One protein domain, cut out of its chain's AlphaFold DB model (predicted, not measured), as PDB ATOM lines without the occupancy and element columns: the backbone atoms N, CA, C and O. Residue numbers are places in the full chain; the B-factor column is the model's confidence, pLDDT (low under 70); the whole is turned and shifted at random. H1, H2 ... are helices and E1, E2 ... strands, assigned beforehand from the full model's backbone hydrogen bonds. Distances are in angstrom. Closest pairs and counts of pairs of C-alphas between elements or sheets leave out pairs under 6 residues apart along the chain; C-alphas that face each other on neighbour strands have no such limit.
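AT A GLANCE: This is residues 46 to 165 of the 353 residues of an uncharacterized protein of Tenericutes bacterium RIFOXYB2_FULL_36_25 (UniProt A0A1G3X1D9). Two small, strongly twisted sheets lie face to face with their strands crossed, a sandwich with the short helix H1 at one end, and the long helix H2 starts at that same end and runs away from the body as an arm. One sheet is E1, E2 and E6; the other is the branched sheet of E3, E4, E5, E7 and E8, and residues 156 to 165 of H2 stick out free. The printed part has 120 residues, with eight named strands and two named helices in the order E1 E2 E3 E4 E5 E6 H1 E7 E8 H2, and its class is mixed, helices and strands. The smaller sheet has the order E1 - E2 - E6, and the neighbour strands of both sheets are antiparallel. The whole is only just loose, close to compact, with a radius of gyration of the C-alphas of 16.6 A, and it is elongated, spanning 62 by 32 by 20 A.

IN THESE COORDINATES: E1 is residues 46 to 54, 24.5 A long from first to last C-alpha, and C-alpha 46 is at (76.424, 188.239, 146.113). E2 follows as residues 57 to 66, 28.3 A long, and E3 as residues 72 to 81, 25.0 A long, with a bend of 56 degrees at residue 75. E4 is residues 84 to 89, E5 is the three residues 93 to 95, and E6 is residues 100 to 106, 19.4 A long. H1 is residues 107 to 115, 11.8 A long, and C-alpha 107 is at (62.097, 181.537, 161.311). E7 is residues 124 to 130, 19.7 A long, and E8 is residues 135 to 139. H2 is residues 142 to 165, 35.1 A long, and C-alpha 165 is at (57.763, 165.900, 187.524).

HOW THE PARTS SIT: The facing parts of the two sheets are 9.3 A centre to centre, their best planes are 10 degrees apart, and the strands of the one stand at 50 degrees to those of the other. E1 and E2 form an antiparallel hairpin, with N 50 and O 61 at 2.9 A. On the other side of E2 is E6, with N 62 and O 103 at 2.8 A. In the branched sheet E3 has three neighbours in staggered pairing. E4, beside residues 76 to 81, and E5, beside residues 72 to 74, lie on one side of E3, and E7 lies on the other side. E3 and E4 form a hairpin, with N 79 and O 86 at 2.8 A; N 74 of E3 and O 93 of E5 are 2.8 A apart; N 80 of E3 and O 125 of E7 are 2.7 A apart. E7 and E8 form a hairpin, with N 126 and O 138 at 2.8 A. H1 is on both sheets. It stands up from the sheet E1 E2 E6, rising 53 degrees, at a height over the sheet of 9.2 A and over E6; its closest C-alphas to E2 are those of Leu 107 and Phe 59, 5.1 A apart. H2 only grazes that sheet, with residues 142 to 146; the closest C-alphas of H2 and E1 are those of Ser 143 and Leu 51, 6.3 A apart. H1 and H2 only just touch, with 3 pairs of C-alphas within 8 A, made by residues 143 to 147 of H2 alone. Their closest C-alphas are those of Arg 111 and Leu 147, 7.2 A apart, and their lines are about perpendicular, at 83 degrees. In H1 and H2 every O i to N i+4 pair is within hydrogen-bond range.

THE WHOLE: The C-alphas farthest apart are those of Tyr 69 and Glu 165, 62.9 A. Without residues 156 to 165 the body spans 48 by 32 by 19 A. The printed part has no cut and no long link; the link from H1 to E7 is short, with 8 residues, and the others are tight. The mean pLDDT of the printed part is 89.0, and no printed residue is under 70.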
ATOM      1  N   ILE A  46      76.054 188.058 144.714       87.31
ATOM      2  CA  ILE A  46      76.424 188.239 146.113       87.31
ATOM      3  C   ILE A  46      75.232 187.840 146.974       87.31
ATOM      4  O   ILE A  46      74.106 188.283 146.782       87.31
ATOM      5  N   LEU A  47      75.494 186.989 147.959       90.19
ATOM      6  CA  LEU A  47      74.483 186.528 148.901       90.19
ATOM      7  C   LEU A  47      74.617 187.308 150.197       90.19
ATOM      8  O   LEU A  47      75.734 187.524 150.664       90.19
ATOM      9  N   ASN A  48      73.502 187.663 150.816       90.19
ATOM     10  CA  ASN A  48      73.417 188.217 152.159       90.19
ATOM     11  C   ASN A  48      72.281 187.533 152.924       90.19
ATOM     12  O   ASN A  48      71.329 187.028 152.336       90.19
ATOM     13  N   GLU A  49      72.438 187.464 154.240       91.62
ATOM     14  CA  GLU A  49      71.459 186.879 155.150       91.62
ATOM     15  C   GLU A  49      71.229 187.872 156.281       91.62
ATOM     16  O   GLU A  49      72.169 188.171 157.023       91.62
ATOM     17  N   ASP A  50      69.975 188.271 156.453       91.12
ATOM     18  CA  ASP A  50      69.533 189.098 157.566       91.12
ATOM     19  C   ASP A  50      68.402 188.421 158.344       91.12
ATOM     20  O   ASP A  50      67.669 187.571 157.838       91.12
ATOM     21  N   LEU A  51      68.300 188.773 159.625       90.25
ATOM     22  CA  LEU A  51      67.214 188.345 160.497       90.25
ATOM     23  C   LEU A  51      66.401 189.583 160.864       90.25
ATOM     24  O   LEU A  51      66.869 190.426 161.632       90.25
ATOM     25  N   VAL A  52      65.194 189.676 160.323       91.62
ATOM     26  CA  VAL A  52      64.304 190.826 160.498       91.62
ATOM     27  C   VAL A  52      63.153 190.426 161.411       91.62
ATOM     28  O   VAL A  52      62.672 189.298 161.370       91.62
ATOM     29  N   LYS A  53      62.711 191.342 162.272       90.19
ATOM     30  CA  LYS A  53      61.512 191.151 163.092       90.19
ATOM     31  C   LYS A  53      60.398 192.024 162.535       90.19
ATOM     32  O   LYS A  53      60.595 193.230 162.421       90.19
ATOM     33  N   ARG A  54      59.261 191.416 162.205       90.69
ATOM     34  CA  ARG A  54      58.038 192.098 161.764       90.69
ATOM     35  C   ARG A  54      56.893 191.565 162.615       90.69
ATOM     36  O   ARG A  54      56.794 190.354 162.767       90.69
ATOM     37  N   ASP A  55      56.112 192.450 163.227       81.00
ATOM     38  CA  ASP A  55      54.888 192.098 163.966       81.00
ATOM     39  C   ASP A  55      55.065 190.916 164.940       81.00
ATOM     40  O   ASP A  55      54.349 189.921 164.909       81.00
ATOM     41  N   ALA A  56      56.103 191.002 165.783       84.25
ATOM     42  CA  ALA A  56      56.531 189.982 166.753       84.25
ATOM     43  C   ALA A  56      57.038 188.638 166.180       84.25
ATOM     44  O   ALA A  56      57.651 187.862 166.919       84.25
ATOM     45  N   GLN A  57      56.910 188.387 164.877       87.94
ATOM     46  CA  GLN A  57      57.479 187.222 164.206       87.94
ATOM     47  C   GLN A  57      58.881 187.522 163.653       87.94
ATOM     48  O   GLN A  57      59.197 188.617 163.184       87.94
ATOM     49  N   SER A  58      59.776 186.537 163.753       91.31
ATOM     50  CA  SER A  58      61.132 186.641 163.201       91.31
ATOM     51  C   SER A  58      61.171 186.016 161.811       91.31
ATOM     52  O   SER A  58      60.753 184.873 161.643       91.31
ATOM     53  N   PHE A  59      61.722 186.737 160.842       92.56
ATOM     54  CA  PHE A  59      61.891 186.317 159.456       92.56
ATOM     55  C   PHE A  59      63.375 186.233 159.114       92.56
ATOM     56  O   PHE A  59      64.171 187.098 159.484       92.56
ATOM     57  N   VAL A  60      63.747 185.174 158.405       92.81
ATOM     58  CA  VAL A  60      65.056 185.021 157.776       92.81
ATOM     59  C   VAL A  60      64.934 185.535 156.351       92.81
ATOM     60  O   VAL A  60      64.165 184.996 155.556       92.81
ATOM     61  N   GLU A  61      65.677 186.588 156.039       93.38
ATOM     62  CA  GLU A  61      65.714 187.182 154.710       93.38
ATOM     63  C   GLU A  61      67.021 186.802 154.020       93.38
ATOM     64  O   GLU A  61      68.118 187.144 154.471       93.38
ATOM     65  N   PHE A  62      66.902 186.087 152.904       92.12
ATOM     66  CA  PHE A  62      68.005 185.828 151.993       92.12
ATOM     67  C   PHE A  62      67.951 186.840 150.861       92.12
ATOM     68  O   PHE A  62      66.993 186.880 150.092       92.12
ATOM     69  N   MET A  63      68.992 187.654 150.758       92.19
ATOM     70  CA  MET A  63      69.133 188.634 149.695       92.19
ATOM     71  C   MET A  63      70.177 188.146 148.700       92.19
ATOM     72  O   MET A  63      71.314 187.848 149.071       92.19
ATOM     73  N   VAL A  64      69.784 188.075 147.437       91.69
ATOM     74  CA  VAL A  64      70.645 187.721 146.313       91.69
ATOM     75  C   VAL A  64      70.805 188.972 145.467       91.69
ATOM     76  O   VAL A  64      69.877 189.365 144.768       91.69
ATOM     77  N   SER A  65      71.952 189.638 145.568       90.62
ATOM     78  CA  SER A  65      72.247 190.830 144.778       90.62
ATOM     79  C   SER A  65      73.080 190.494 143.552       90.62
ATOM     80  O   SER A  65      74.081 189.776 143.627       90.62
ATOM     81  N   ASN A  66      72.668 191.043 142.416       90.31
ATOM     82  CA  ASN A  66      73.409 190.956 141.175       90.31
ATOM     83  C   ASN A  66      74.406 192.119 141.106       90.31
ATOM     84  O   ASN A  66      74.040 193.287 140.996       90.31
ATOM     85  N   SER A  67      75.694 191.803 141.201       86.69
ATOM     86  CA  SER A  67      76.768 192.794 141.105       86.69
ATOM     87  C   SER A  67      77.122 193.150 139.658       86.69
ATOM     88  O   SER A  67      77.842 194.124 139.426       86.69
ATOM     89  N   SER A  68      76.638 192.363 138.694       84.12
ATOM     90  CA  SER A  68      76.927 192.538 137.276       84.12
ATOM     91  C   SER A  68      75.990 193.554 136.613       84.12
ATOM     92  O   SER A  68      74.964 193.951 137.170       84.12
ATOM     93  N   TYR A  69      76.370 193.995 135.413       84.75
ATOM     94  CA  TYR A  69      75.576 194.903 134.576       84.75
ATOM     95  C   TYR A  69      74.601 194.169 133.643       84.75
ATOM     96  O   TYR A  69      73.950 194.806 132.825       84.75
ATOM     97  N   VAL A  70      74.513 192.841 133.745       85.31
ATOM     98  CA  VAL A  70      73.652 192.002 132.904       85.31
ATOM     99  C   VAL A  70      72.648 191.292 133.802       85.31
ATOM    100  O   VAL A  70      72.950 190.998 134.958       85.31
ATOM    101  N   ASN A  71      71.452 191.026 133.287       88.31
ATOM    102  CA  ASN A  71      70.457 190.233 134.000       88.31
ATOM    103  C   ASN A  71      70.959 188.790 134.143       88.31
ATOM    104  O   ASN A  71      71.475 188.214 133.188       88.31
ATOM    105  N   VAL A  72      70.828 188.225 135.341       86.94
ATOM    106  CA  VAL A  72      71.276 186.860 135.644       86.94
ATOM    107  C   VAL A  72      70.075 186.036 136.075       86.94
ATOM    108  O   VAL A  72      69.275 186.482 136.895       86.94
ATOM    109  N   GLU A  73      69.962 184.826 135.541       87.88
ATOM    110  CA  GLU A  73      68.891 183.891 135.870       87.88
ATOM    111  C   GLU A  73      69.328 182.967 137.006       87.88
ATOM    112  O   GLU A  73      70.178 182.096 136.835       87.88
ATOM    113  N   ALA A  74      68.743 183.142 138.188       87.69
ATOM    114  CA  ALA A  74      68.928 182.208 139.287       87.69
ATOM    115  C   ALA A  74      67.961 181.029 139.110       87.69
ATOM    116  O   ALA A  74      66.755 181.175 139.284       87.69
ATOM    117  N   ALA A  75      68.498 179.859 138.775       87.38
ATOM    118  CA  ALA A  75      67.741 178.620 138.628       87.38
ATOM    119  C   ALA A  75      67.257 178.071 139.977       87.38
ATOM    120  O   ALA A  75      66.169 177.516 140.065       87.38
ATOM    121  N   ALA A  76      68.056 178.220 141.040       89.25
ATOM    122  CA  ALA A  76      67.642 177.791 142.369       89.25
ATOM    123  C   ALA A  76      68.269 178.632 143.479       89.25
ATOM    124  O   ALA A  76      69.456 178.967 143.451       89.25
ATOM    125  N   ILE A  77      67.480 178.899 144.517       89.81
ATOM    126  CA  ILE A  77      67.934 179.498 145.774       89.81
ATOM    127  C   ILE A  77      67.639 178.490 146.880       89.81
ATOM    128  O   ILE A  77      66.504 178.040 147.034       89.81
ATOM    129  N   GLY A  78      68.646 178.112 147.664       91.19
ATOM    130  CA  GLY A  78      68.477 177.052 148.651       91.19
ATOM    131  C   GLY A  78      69.500 177.042 149.772       91.19
ATOM    132  O   GLY A  78      70.321 177.945 149.935       91.19
ATOM    133  N   LEU A  79      69.450 175.979 150.567       92.12
ATOM    134  CA  LEU A  79      70.322 175.719 151.699       92.12
ATOM    135  C   LEU A  79      71.130 174.447 151.462       92.12
ATOM    136  O   LEU A  79      70.641 173.430 150.995       92.12
ATOM    137  N   LEU A  80      72.394 174.485 151.845       91.88
ATOM    138  CA  LEU A  80      73.258 173.331 151.967       91.88
ATOM    139  C   LEU A  80      73.386 173.000 153.453       91.88
ATOM    140  O   LEU A  80      74.052 173.719 154.211       91.88
ATOM    141  N   TYR A  81      72.774 171.889 153.853       90.75
ATOM    142  CA  TYR A  81      72.788 171.373 155.218       90.75
ATOM    143  C   TYR A  81      73.308 169.936 155.231       90.75
ATOM    144  O   TYR A  81      72.849 169.088 154.480       90.75
ATOM    145  N   GLN A  82      74.321 169.651 156.054       87.56
ATOM    146  CA  GLN A  82      74.939 168.313 156.147       87.56
ATOM    147  C   GLN A  82      75.338 167.688 154.790       87.56
ATOM    148  O   GLN A  82      75.211 166.484 154.600       87.56
ATOM    149  N   LYS A  83      75.848 168.504 153.856       86.81
ATOM    150  CA  LYS A  83      76.186 168.118 152.467       86.81
ATOM    151  C   LYS A  83      74.984 167.772 151.568       86.81
ATOM    152  O   LYS A  83      75.208 167.441 150.411       86.81
ATOM    153  N   LYS A  84      73.747 167.894 152.053       88.44
ATOM    154  CA  LYS A  84      72.529 167.811 151.238       88.44
ATOM    155  C   LYS A  84      72.140 169.206 150.750       88.44
ATOM    156  O   LYS A  84      72.230 170.168 151.517       88.44
ATOM    157  N   LEU A  85      71.764 169.306 149.478       89.00
ATOM    158  CA  LEU A  85      71.185 170.511 148.887       89.00
ATOM    159  C   LEU A  85      69.677 170.469 149.116       89.00
ATOM    160  O   LEU A  85      69.048 169.437 148.902       89.00
ATOM    161  N   MET A  86      69.141 171.571 149.611       89.38
ATOM    162  CA  MET A  86      67.747 171.741 149.986       89.38
ATOM    163  C   MET A  86      67.253 173.035 149.322       89.38
ATOM    164  O   MET A  86      67.523 174.123 149.845       89.38
ATOM    165  N   PRO A  87      66.638 172.950 148.134       88.31
ATOM    166  CA  PRO A  87      66.162 174.116 147.404       88.31
ATOM    167  C   PRO A  87      64.922 174.715 148.078       88.31
ATOM    168  O   PRO A  87      63.952 174.021 148.369       88.31
ATOM    169  N   LEU A  88      64.971 176.020 148.341       86.88
ATOM    170  CA  LEU A  88      63.852 176.779 148.909       86.88
ATOM    171  C   LEU A  88      62.936 177.320 147.809       86.88
ATOM    172  O   LEU A  88      61.734 177.447 148.013       86.88
ATOM    173  N   LYS A  89      63.523 177.659 146.659       85.50
ATOM    174  CA  LYS A  89      62.827 178.097 145.452       85.50
ATOM    175  C   LYS A  89      63.547 177.509 144.236       85.50
ATOM    176  O   LYS A  89      64.733 177.785 144.061       85.50
ATOM    177  N   GLU A  90      62.844 176.690 143.455       78.38
ATOM    178  CA  GLU A  90      63.341 176.027 142.229       78.38
ATOM    179  C   GLU A  90      62.887 176.729 140.937       78.38
ATOM    180  O   GLU A  90      63.215 176.298 139.838       78.38
ATOM    181  N   GLU A  91      62.117 177.811 141.052       82.25
ATOM    182  CA  GLU A  91      61.701 178.603 139.897       82.25
ATOM    183  C   GLU A  91      62.854 179.480 139.404       82.25
ATOM    184  O   GLU A  91      63.509 180.151 140.208       82.25
ATOM    185  N   THR A  92      63.039 179.541 138.082       82.94
ATOM    186  CA  THR A  92      63.987 180.452 137.435       82.94
ATOM    187  C   THR A  92      63.592 181.900 137.717       82.94
ATOM    188  O   THR A  92      62.621 182.410 137.153       82.94
ATOM    189  N   THR A  93      64.331 182.575 138.595       85.38
ATOM    190  CA  THR A  93      64.125 183.993 138.897       85.38
ATOM    191  C   THR A  93      65.154 184.846 138.170       85.38
ATOM    192  O   THR A  93      66.363 184.696 138.344       85.38
ATOM    193  N   ILE A  94      64.671 185.787 137.360       88.56
ATOM    194  CA  ILE A  94      65.529 186.771 136.703       88.56
ATOM    195  C   ILE A  94      65.882 187.846 137.731       88.56
ATOM    196  O   ILE A  94      65.004 188.546 138.237       88.56
ATOM    197  N   ILE A  95      67.169 187.984 138.043       88.50
ATOM    198  CA  ILE A  95      67.688 189.049 138.901       88.50
ATOM    199  C   ILE A  95      68.254 190.138 137.996       88.50
ATOM    200  O   ILE A  95      69.256 189.935 137.298       88.50
ATOM    201  N   LEU A  96      67.603 191.301 138.016       90.62
ATOM    202  CA  LEU A  96      67.993 192.444 137.199       90.62
ATOM    203  C   LEU A  96      69.420 192.906 137.518       90.62
ATOM    204  O   LEU A  96      69.930 192.723 138.628       90.62
ATOM    205  N   ALA A  97      70.077 193.498 136.526       87.94
ATOM    206  CA  ALA A  97      71.390 194.110 136.689       87.94
ATOM    207  C   ALA A  97      71.390 195.133 137.836       87.94
ATOM    208  O   ALA A  97      70.508 195.985 137.912       87.94
ATOM    209  N   ARG A  98      72.404 195.072 138.712       87.44
ATOM    210  CA  ARG A  98      72.559 195.959 139.885       87.44
ATOM    211  C   ARG A  98      71.417 195.931 140.910       87.44
ATOM    212  O   ARG A  98      71.450 196.734 141.842       87.44
ATOM    213  N   ASP A  99      70.476 194.998 140.798       91.44
ATOM    214  CA  ASP A  99      69.350 194.865 141.723       91.44
ATOM    215  C   ASP A  99      69.503 193.646 142.653       91.44
ATOM    216  O   ASP A  99      70.434 192.839 142.543       91.44
ATOM    217  N   SER A 100      68.596 193.527 143.620       91.56
ATOM    218  CA  SER A 100      68.564 192.460 144.607       91.56
ATOM    219  C   SER A 100      67.210 191.767 144.666       91.56
ATOM    220  O   SER A 100      66.169 192.393 144.844       91.56
ATOM    221  N   PHE A 101      67.241 190.441 144.609       91.69
ATOM    222  CA  PHE A 101      66.087 189.606 144.896       91.69
ATOM    223  C   PHE A 101      66.072 189.235 146.382       91.69
ATOM    224  O   PHE A 101      67.098 188.832 146.940       91.69
ATOM    225  N   LYS A 102      64.912 189.359 147.034       92.12
ATOM    226  CA  LYS A 102      64.734 189.033 148.455       92.12
ATOM    227  C   LYS A 102      63.800 187.841 148.614       92.12
ATOM    228  O   LYS A 102      62.681 187.853 148.114       92.12
ATOM    229  N   LEU A 103      64.251 186.843 149.366       91.38
ATOM    230  CA  LEU A 103      63.468 185.685 149.780       91.38
ATOM    231  C   LEU A 103      63.289 185.730 151.299       91.38
ATOM    232  O   LEU A 103      64.253 185.552 152.041       91.38
ATOM    233  N   SER A 104      62.066 185.978 151.761       91.94
ATOM    234  CA  SER A 104      61.725 186.036 153.186       91.94
ATOM    235  C   SER A 104      61.030 184.757 153.635       91.94
ATOM    236  O   SER A 104      60.003 184.386 153.070       91.94
ATOM    237  N   ILE A 105      61.553 184.114 154.678       91.94
ATOM    238  CA  ILE A 105      60.995 182.882 155.244       91.94
ATOM    239  C   ILE A 105      60.810 183.071 156.754       91.94
ATOM    240  O   ILE A 105      61.756 183.498 157.421       91.94
ATOM    241  N   PRO A 106      59.638 182.750 157.334       92.81
ATOM    242  CA  PRO A 106      59.465 182.746 158.783       92.81
ATOM    243  C   PRO A 106      60.502 181.848 159.464       92.81
ATOM    244  O   PRO A 106      60.796 180.751 158.992       92.81
ATOM    245  N   LEU A 107      61.049 182.278 160.602       91.50
ATOM    246  CA  LEU A 107      62.097 181.537 161.311       91.50
ATOM    247  C   LEU A 107      61.633 180.136 161.744       91.50
ATOM    248  O   LEU A 107      62.441 179.209 161.797       91.50
ATOM    249  N   GLU A 108      60.343 179.978 162.028       89.56
ATOM    250  CA  GLU A 108      59.733 178.696 162.380       89.56
ATOM    251  C   GLU A 108      59.653 177.741 161.182       89.56
ATOM    252  O   GLU A 108      60.105 176.601 161.278       89.56
ATOM    253  N   ALA A 109      59.210 178.229 160.019       90.00
ATOM    254  CA  ALA A 109      59.244 177.466 158.771       90.00
ATOM    255  C   ALA A 109      60.686 177.123 158.354       90.00
ATOM    256  O   ALA A 109      60.986 176.022 157.900       90.00
ATOM    257  N   PHE A 110      61.623 178.047 158.570       90.62
ATOM    258  CA  PHE A 110      63.042 177.810 158.325       90.62
ATOM    259  C   PHE A 110      63.616 176.714 159.238       90.62
ATOM    260  O   PHE A 110      64.436 175.900 158.805       90.62
ATOM    261  N   ARG A 111      63.177 176.666 160.502       90.19
ATOM    262  CA  ARG A 111      63.541 175.606 161.449       90.19
ATOM    263  C   ARG A 111      63.011 174.251 160.993       90.19
ATOM    264  O   ARG A 111      63.799 173.306 160.932       90.19
ATOM    265  N   SER A 112      61.710 174.161 160.714       88.62
ATOM    266  CA  SER A 112      61.071 172.902 160.321       88.62
ATOM    267  C   SER A 112      61.704 172.350 159.047       88.62
ATOM    268  O   SER A 112      62.020 171.167 158.985       88.62
ATOM    269  N   TYR A 113      62.025 173.223 158.093       86.81
ATOM    270  CA  TYR A 113      62.689 172.850 156.851       86.81
ATOM    271  C   TYR A 113      64.125 172.325 157.046       86.81
ATOM    272  O   TYR A 113      64.513 171.329 156.441       86.81
ATOM    273  N   LEU A 114      64.939 172.966 157.896       86.56
ATOM    274  CA  LEU A 114      66.343 172.567 158.085       86.56
ATOM    275  C   LEU A 114      66.539 171.338 158.978       86.56
ATOM    276  O   LEU A 114      67.486 170.574 158.786       86.56
ATOM    277  N   ILE A 115      65.742 171.239 160.038       86.12
ATOM    278  CA  ILE A 115      66.009 170.365 161.185       86.12
ATOM    279  C   ILE A 115      64.849 169.389 161.411       86.12
ATOM    280  O   ILE A 115      65.054 168.319 161.980       86.12
ATOM    281  N   GLY A 116      63.635 169.738 160.978       82.62
ATOM    282  CA  GLY A 116      62.425 169.029 161.374       82.62
ATOM    283  C   GLY A 116      62.281 169.039 162.897       82.62
ATOM    284  O   GLY A 116      62.239 170.107 163.512       82.62
ATOM    285  N   ASN A 117      62.286 167.844 163.492       75.50
ATOM    286  CA  ASN A 117      62.120 167.624 164.933       75.50
ATOM    287  C   ASN A 117      63.446 167.449 165.698       75.50
ATOM    288  O   ASN A 117      63.437 167.215 166.907       75.50
ATOM    289  N   ASP A 118      64.593 167.546 165.025       82.06
ATOM    290  CA  ASP A 118      65.889 167.383 165.683       82.06
ATOM    291  C   ASP A 118      66.185 168.527 166.679       82.06
ATOM    292  O   ASP A 118      65.856 169.698 166.491       82.06
ATOM    293  N   VAL A 119      66.915 168.198 167.747       79.50
ATOM    294  CA  VAL A 119      67.229 169.142 168.841       79.50
ATOM    295  C   VAL A 119      68.505 169.963 168.563       79.50
ATOM    296  O   VAL A 119      68.835 170.912 169.277       79.50
ATOM    297  N   LYS A 120      69.279 169.611 167.523       84.81
ATOM    298  CA  LYS A 120      70.618 170.176 167.267       84.81
ATOM    299  C   LYS A 120      70.742 170.814 165.883       84.81
ATOM    300  O   LYS A 120      70.666 170.138 164.864       84.81
ATOM    301  N   VAL A 121      71.120 172.095 165.856       87.62
ATOM    302  CA  VAL A 121      71.472 172.820 164.618       87.62
ATOM    303  C   VAL A 121      72.955 172.661 164.280       87.62
ATOM    304  O   VAL A 121      73.829 173.140 165.021       87.62
ATOM    305  N   LYS A 122      73.268 172.058 163.126       87.88
ATOM    306  CA  LYS A 122      74.621 172.099 162.532       87.88
ATOM    307  C   LYS A 122      74.814 173.351 161.662       87.88
ATOM    308  O   LYS A 122      73.923 174.173 161.510       87.88
ATOM    309  N   LYS A 123      76.019 173.540 161.117       89.38
ATOM    310  CA  LYS A 123      76.322 174.666 160.215       89.38
ATOM    311  C   LYS A 123      75.582 174.476 158.879       89.38
ATOM    312  O   LYS A 123      75.692 173.402 158.293       89.38
ATOM    313  N   ALA A 124      74.927 175.526 158.388       91.56
ATOM    314  CA  ALA A 124      74.276 175.586 157.079       91.56
ATOM    315  C   ALA A 124      74.904 176.689 156.207       91.56
ATOM    316  O   ALA A 124      75.536 177.629 156.710       91.56
ATOM    317  N   LYS A 125      74.763 176.560 154.889       93.62
ATOM    318  CA  LYS A 125      75.144 177.587 153.911       93.62
ATOM    319  C   LYS A 125      73.959 177.858 152.992       93.62
ATOM    320  O   LYS A 125      73.320 176.903 152.598       93.62
ATOM    321  N   VAL A 126      73.701 179.101 152.621       93.19
ATOM    322  CA  VAL A 126      72.823 179.407 151.488       93.19
ATOM    323  C   VAL A 126      73.619 179.184 150.219       93.19
ATOM    324  O   VAL A 126      74.815 179.506 150.182       93.19
ATOM    325  N   TYR A 127      72.969 178.622 149.211       92.00
ATOM    326  CA  TYR A 127      73.490 178.572 147.861       92.00
ATOM    327  C   TYR A 127      72.520 179.235 146.893       92.00
ATOM    328  O   TYR A 127      71.308 179.227 147.108       92.00
ATOM    329  N   VAL A 128      73.085 179.794 145.830       91.12
ATOM    330  CA  VAL A 128      72.336 180.201 144.645       91.12
ATOM    331  C   VAL A 128      73.000 179.591 143.437       91.12
ATOM    332  O   VAL A 128      74.227 179.637 143.320       91.12
ATOM    333  N   GLU A 129      72.177 178.976 142.604       88.94
ATOM    334  CA  GLU A 129      72.547 178.318 141.367       88.94
ATOM    335  C   GLU A 129      72.059 179.154 140.189       88.94
ATOM    336  O   GLU A 129      70.888 179.512 140.122       88.94
ATOM    337  N   ASP A 130      72.983 179.498 139.301       86.12
ATOM    338  CA  ASP A 130      72.708 180.159 138.024       86.12
ATOM    339  C   ASP A 130      72.153 179.141 137.009       86.12
ATOM    340  O   ASP A 130      72.400 177.940 137.148       86.12
ATOM    341  N   SER A 131      71.486 179.612 135.959       83.25
ATOM    342  CA  SER A 131      71.065 178.837 134.773       83.25
ATOM    343  C   SER A 131      72.158 177.908 134.218       83.25
ATOM    344  O   SER A 131      71.895 176.787 133.789       83.25
ATOM    345  N   LEU A 132      73.422 178.337 134.300       80.75
ATOM    346  CA  LEU A 132      74.603 177.583 133.870       80.75
ATOM    347  C   LEU A 132      75.100 176.541 134.899       80.75
ATOM    348  O   LEU A 132      76.211 176.023 134.759       80.75
ATOM    349  N   GLY A 133      74.359 176.288 135.981       79.38
ATOM    350  CA  GLY A 133      74.721 175.344 137.050       79.38
ATOM    351  C   GLY A 133      75.843 175.833 137.979       79.38
ATOM    352  O   GLY A 133      76.443 175.060 138.734       79.38
ATOM    353  N   ARG A 134      76.187 177.126 137.931       81.56
ATOM    354  CA  ARG A 134      77.244 177.712 138.774       81.56
ATOM    355  C   ARG A 134      76.683 178.072 140.139       81.56
ATOM    356  O   ARG A 134      75.685 178.775 140.230       81.56
ATOM    357  N   ARG A 135      77.364 177.643 141.206       85.81
ATOM    358  CA  ARG A 135      76.894 177.832 142.586       85.81
ATOM    359  C   ARG A 135      77.745 178.815 143.382       85.81
ATOM    360  O   ARG A 135      78.941 178.588 143.604       85.81
ATOM    361  N   SER A 136      77.095 179.850 143.898       87.19
ATOM    362  CA  SER A 136      77.638 180.742 144.923       87.19
ATOM    363  C   SER A 136      77.178 180.283 146.300       87.19
ATOM    364  O   SER A 136      76.042 179.853 146.457       87.19
ATOM    365  N   TYR A 137      78.047 180.367 147.312       89.25
ATOM    366  CA  TYR A 137      77.739 179.908 148.671       89.25
ATOM    367  C   TYR A 137      78.037 180.980 149.712       89.25
ATOM    368  O   TYR A 137      79.112 181.584 149.694       89.25
ATOM    369  N   LYS A 138      77.169 181.105 150.717       91.44
ATOM    370  CA  LYS A 138      77.438 181.911 151.912       91.44
ATOM    371  C   LYS A 138      77.008 181.202 153.181       91.44
ATOM    372  O   LYS A 138      76.003 180.510 153.219       91.44
ATOM    373  N   LYS A 139      77.805 181.335 154.242       92.88
ATOM    374  CA  LYS A 139      77.474 180.750 155.549       92.88
ATOM    375  C   LYS A 139      76.300 181.502 156.157       92.88
ATOM    376  O   LYS A 139      76.373 182.719 156.272       92.88
ATOM    377  N   VAL A 140      75.317 180.743 156.620       92.12
ATOM    378  CA  VAL A 140      74.157 181.258 157.338       92.12
ATOM    379  C   VAL A 140      74.538 181.373 158.810       92.12
ATOM    380  O   VAL A 140      74.712 180.358 159.482       92.12
ATOM    381  N   ARG A 141      74.812 182.575 159.307       91.69
ATOM    382  CA  ARG A 141      75.277 182.778 160.690       91.69
ATOM    383  C   ARG A 141      74.157 183.277 161.588       91.69
ATOM    384  O   ARG A 141      74.023 182.762 162.698       91.69
ATOM    385  N   ASN A 142      73.379 184.246 161.122       91.38
ATOM    386  CA  ASN A 142      72.469 185.014 161.969       91.38
ATOM    387  C   ASN A 142      71.276 184.159 162.414       91.38
ATOM    388  O   ASN A 142      71.039 183.997 163.614       91.38
ATOM    389  N   SER A 143      70.604 183.507 161.472       90.62
ATOM    390  CA  SER A 143      69.490 182.594 161.740       90.62
ATOM    391  C   SER A 143      69.932 181.351 162.511       90.62
ATOM    392  O   SER A 143      69.253 180.964 163.455       90.62
ATOM    393  N   ILE A 144      71.109 180.771 162.241       92.00
ATOM    394  CA  ILE A 144      71.612 179.627 163.031       92.00
ATOM    395  C   ILE A 144      71.845 180.018 164.492       92.00
ATOM    396  O   ILE A 144      71.543 179.238 165.397       92.00
ATOM    397  N   VAL A 145      72.403 181.204 164.751       92.44
ATOM    398  CA  VAL A 145      72.584 181.696 166.124       92.44
ATOM    399  C   VAL A 145      71.229 181.896 166.802       92.44
ATOM    400  O   VAL A 145      71.083 181.507 167.962       92.44
ATOM    401  N   ALA A 146      70.241 182.448 166.094       91.62
ATOM    402  CA  ALA A 146      68.883 182.603 166.609       91.62
ATOM    403  C   ALA A 146      68.227 181.247 166.926       91.62
ATOM    404  O   ALA A 146      67.790 181.037 168.056       91.62
ATOM    405  N   LEU A 147      68.271 180.285 165.999       91.44
ATOM    406  CA  LEU A 147      67.745 178.930 166.199       91.44
ATOM    407  C   LEU A 147      68.402 178.224 167.388       91.44
ATOM    408  O   LEU A 147      67.724 177.607 168.203       91.44
ATOM    409  N   LYS A 148      69.725 178.354 167.549       92.00
ATOM    410  CA  LYS A 148      70.430 177.792 168.710       92.00
ATOM    411  C   LYS A 148      69.975 178.400 170.034       92.00
ATOM    412  O   LYS A 148      69.977 177.696 171.041       92.00
ATOM    413  N   LYS A 149      69.626 179.691 170.060       91.81
ATOM    414  CA  LYS A 149      69.083 180.334 171.266       91.81
ATOM    415  C   LYS A 149      67.705 179.765 171.606       91.81
ATOM    416  O   LYS A 149      67.512 179.397 172.760       91.81
ATOM    417  N   ILE A 150      66.826 179.631 170.610       90.75
ATOM    418  CA  ILE A 150      65.471 179.073 170.758       90.75
ATOM    419  C   ILE A 150      65.529 177.624 171.259       90.75
ATOM    420  O   ILE A 150      64.956 177.299 172.296       90.75
ATOM    421  N   LEU A 151      66.333 176.775 170.617       91.50
ATOM    422  CA  LEU A 151      66.498 175.381 171.042       91.50
ATOM    423  C   LEU A 151      67.092 175.275 172.448       91.50
ATOM    424  O   LEU A 151      66.702 174.422 173.234       91.50
ATOM    425  N   LYS A 152      68.019 176.167 172.817       92.94
ATOM    426  CA  LYS A 152      68.569 176.188 174.179       92.94
ATOM    427  C   LYS A 152      67.515 176.571 175.219       92.94
ATOM    428  O   LYS A 152      67.590 176.053 176.331       92.94
ATOM    429  N   SER A 153      66.586 177.479 174.912       91.62
ATOM    430  CA  SER A 153      65.466 177.781 175.815       91.62
ATOM    431  C   SER A 153      64.487 176.619 175.918       91.62
ATOM    432  O   SER A 153      64.096 176.292 177.031       91.62
ATOM    433  N   GLU A 154      64.170 175.947 174.813       89.62
ATOM    434  CA  GLU A 154      63.269 174.786 174.807       89.62
ATOM    435  C   GLU A 154      63.842 173.617 175.605       89.62
ATOM    436  O   GLU A 154      63.169 173.092 176.481       89.62
ATOM    437  N   ILE A 155      65.119 173.282 175.402       91.56
ATOM    438  CA  ILE A 155      65.806 172.242 176.184       91.56
ATOM    439  C   ILE A 155      65.822 172.599 177.675       91.56
ATOM    440  O   ILE A 155      65.733 171.730 178.535       91.56
ATOM    441  N   LYS A 156      65.977 173.882 178.016       93.69
ATOM    442  CA  LYS A 156      65.934 174.318 179.417       93.69
ATOM    443  C   LYS A 156      64.531 174.216 180.006       93.69
ATOM    444  O   LYS A 156      64.429 173.873 181.179       93.69
ATOM    445  N   ALA A 157      63.502 174.541 179.228       92.62
ATOM    446  CA  ALA A 157      62.110 174.411 179.636       92.62
ATOM    447  C   ALA A 157      61.762 172.936 179.852       92.62
ATOM    448  O   ALA A 157      61.384 172.578 180.961       92.62
ATOM    449  N   SER A 158      62.073 172.064 178.886       91.00
ATOM    450  CA  SER A 158      61.844 170.621 179.015       91.00
ATOM    451  C   SER A 158      62.582 170.032 180.218       91.00
ATOM    452  O   SER A 158      62.001 169.308 181.014       91.00
ATOM    453  N   GLN A 159      63.844 170.418 180.443       91.19
ATOM    454  CA  GLN A 159      64.590 169.995 181.632       91.19
ATOM    455  C   GLN A 159      64.007 170.539 182.938       91.19
ATOM    456  O   GLN A 159      64.201 169.921 183.984       91.19
ATOM    457  N   ALA A 160      63.390 171.720 182.925       92.06
ATOM    458  CA  ALA A 160      62.732 172.278 184.098       92.06
ATOM    459  C   ALA A 160      61.419 171.547 184.387       92.06
ATOM    460  O   ALA A 160      61.139 171.279 185.551       92.06
ATOM    461  N   ASP A 161      60.668 171.181 183.356       92.56
ATOM    462  CA  ASP A 161      59.410 170.449 183.488       92.56
ATOM    463  C   ASP A 161      59.662 168.997 183.917       92.56
ATOM    464  O   ASP A 161      59.137 168.577 184.943       92.56
ATOM    465  N   GLU A 162      60.630 168.305 183.304       91.25
ATOM    466  CA  GLU A 162      61.105 166.996 183.781       91.25
ATOM    467  C   GLU A 162      61.599 167.045 185.237       91.25
ATOM    468  O   GLU A 162      61.526 166.061 185.973       91.25
ATOM    469  N   LYS A 163      62.190 168.170 185.663       89.56
ATOM    470  CA  LYS A 163      62.581 168.351 187.066       89.56
ATOM    471  C   LYS A 163      61.354 168.468 187.954       89.56
ATOM    472  O   LYS A 163      61.350 167.820 188.990       89.56
ATOM    473  N   LYS A 164      60.350 169.267 187.580       90.50
ATOM    474  CA  LYS A 164      59.102 169.405 188.351       90.50
ATOM    475  C   LYS A 164      58.423 168.050 188.530       90.50
ATOM    476  O   LYS A 164      58.159 167.681 189.666       90.50
ATOM    477  N   GLU A 165      58.298 167.267 187.461       91.50
ATOM    478  CA  GLU A 165      57.763 165.900 187.524       91.50
ATOM    479  C   GLU A 165      58.568 165.014 188.492       91.50
ATOM    480  O   GLU A 165      58.004 164.260 189.287       91.50
TER     481      GLU A 165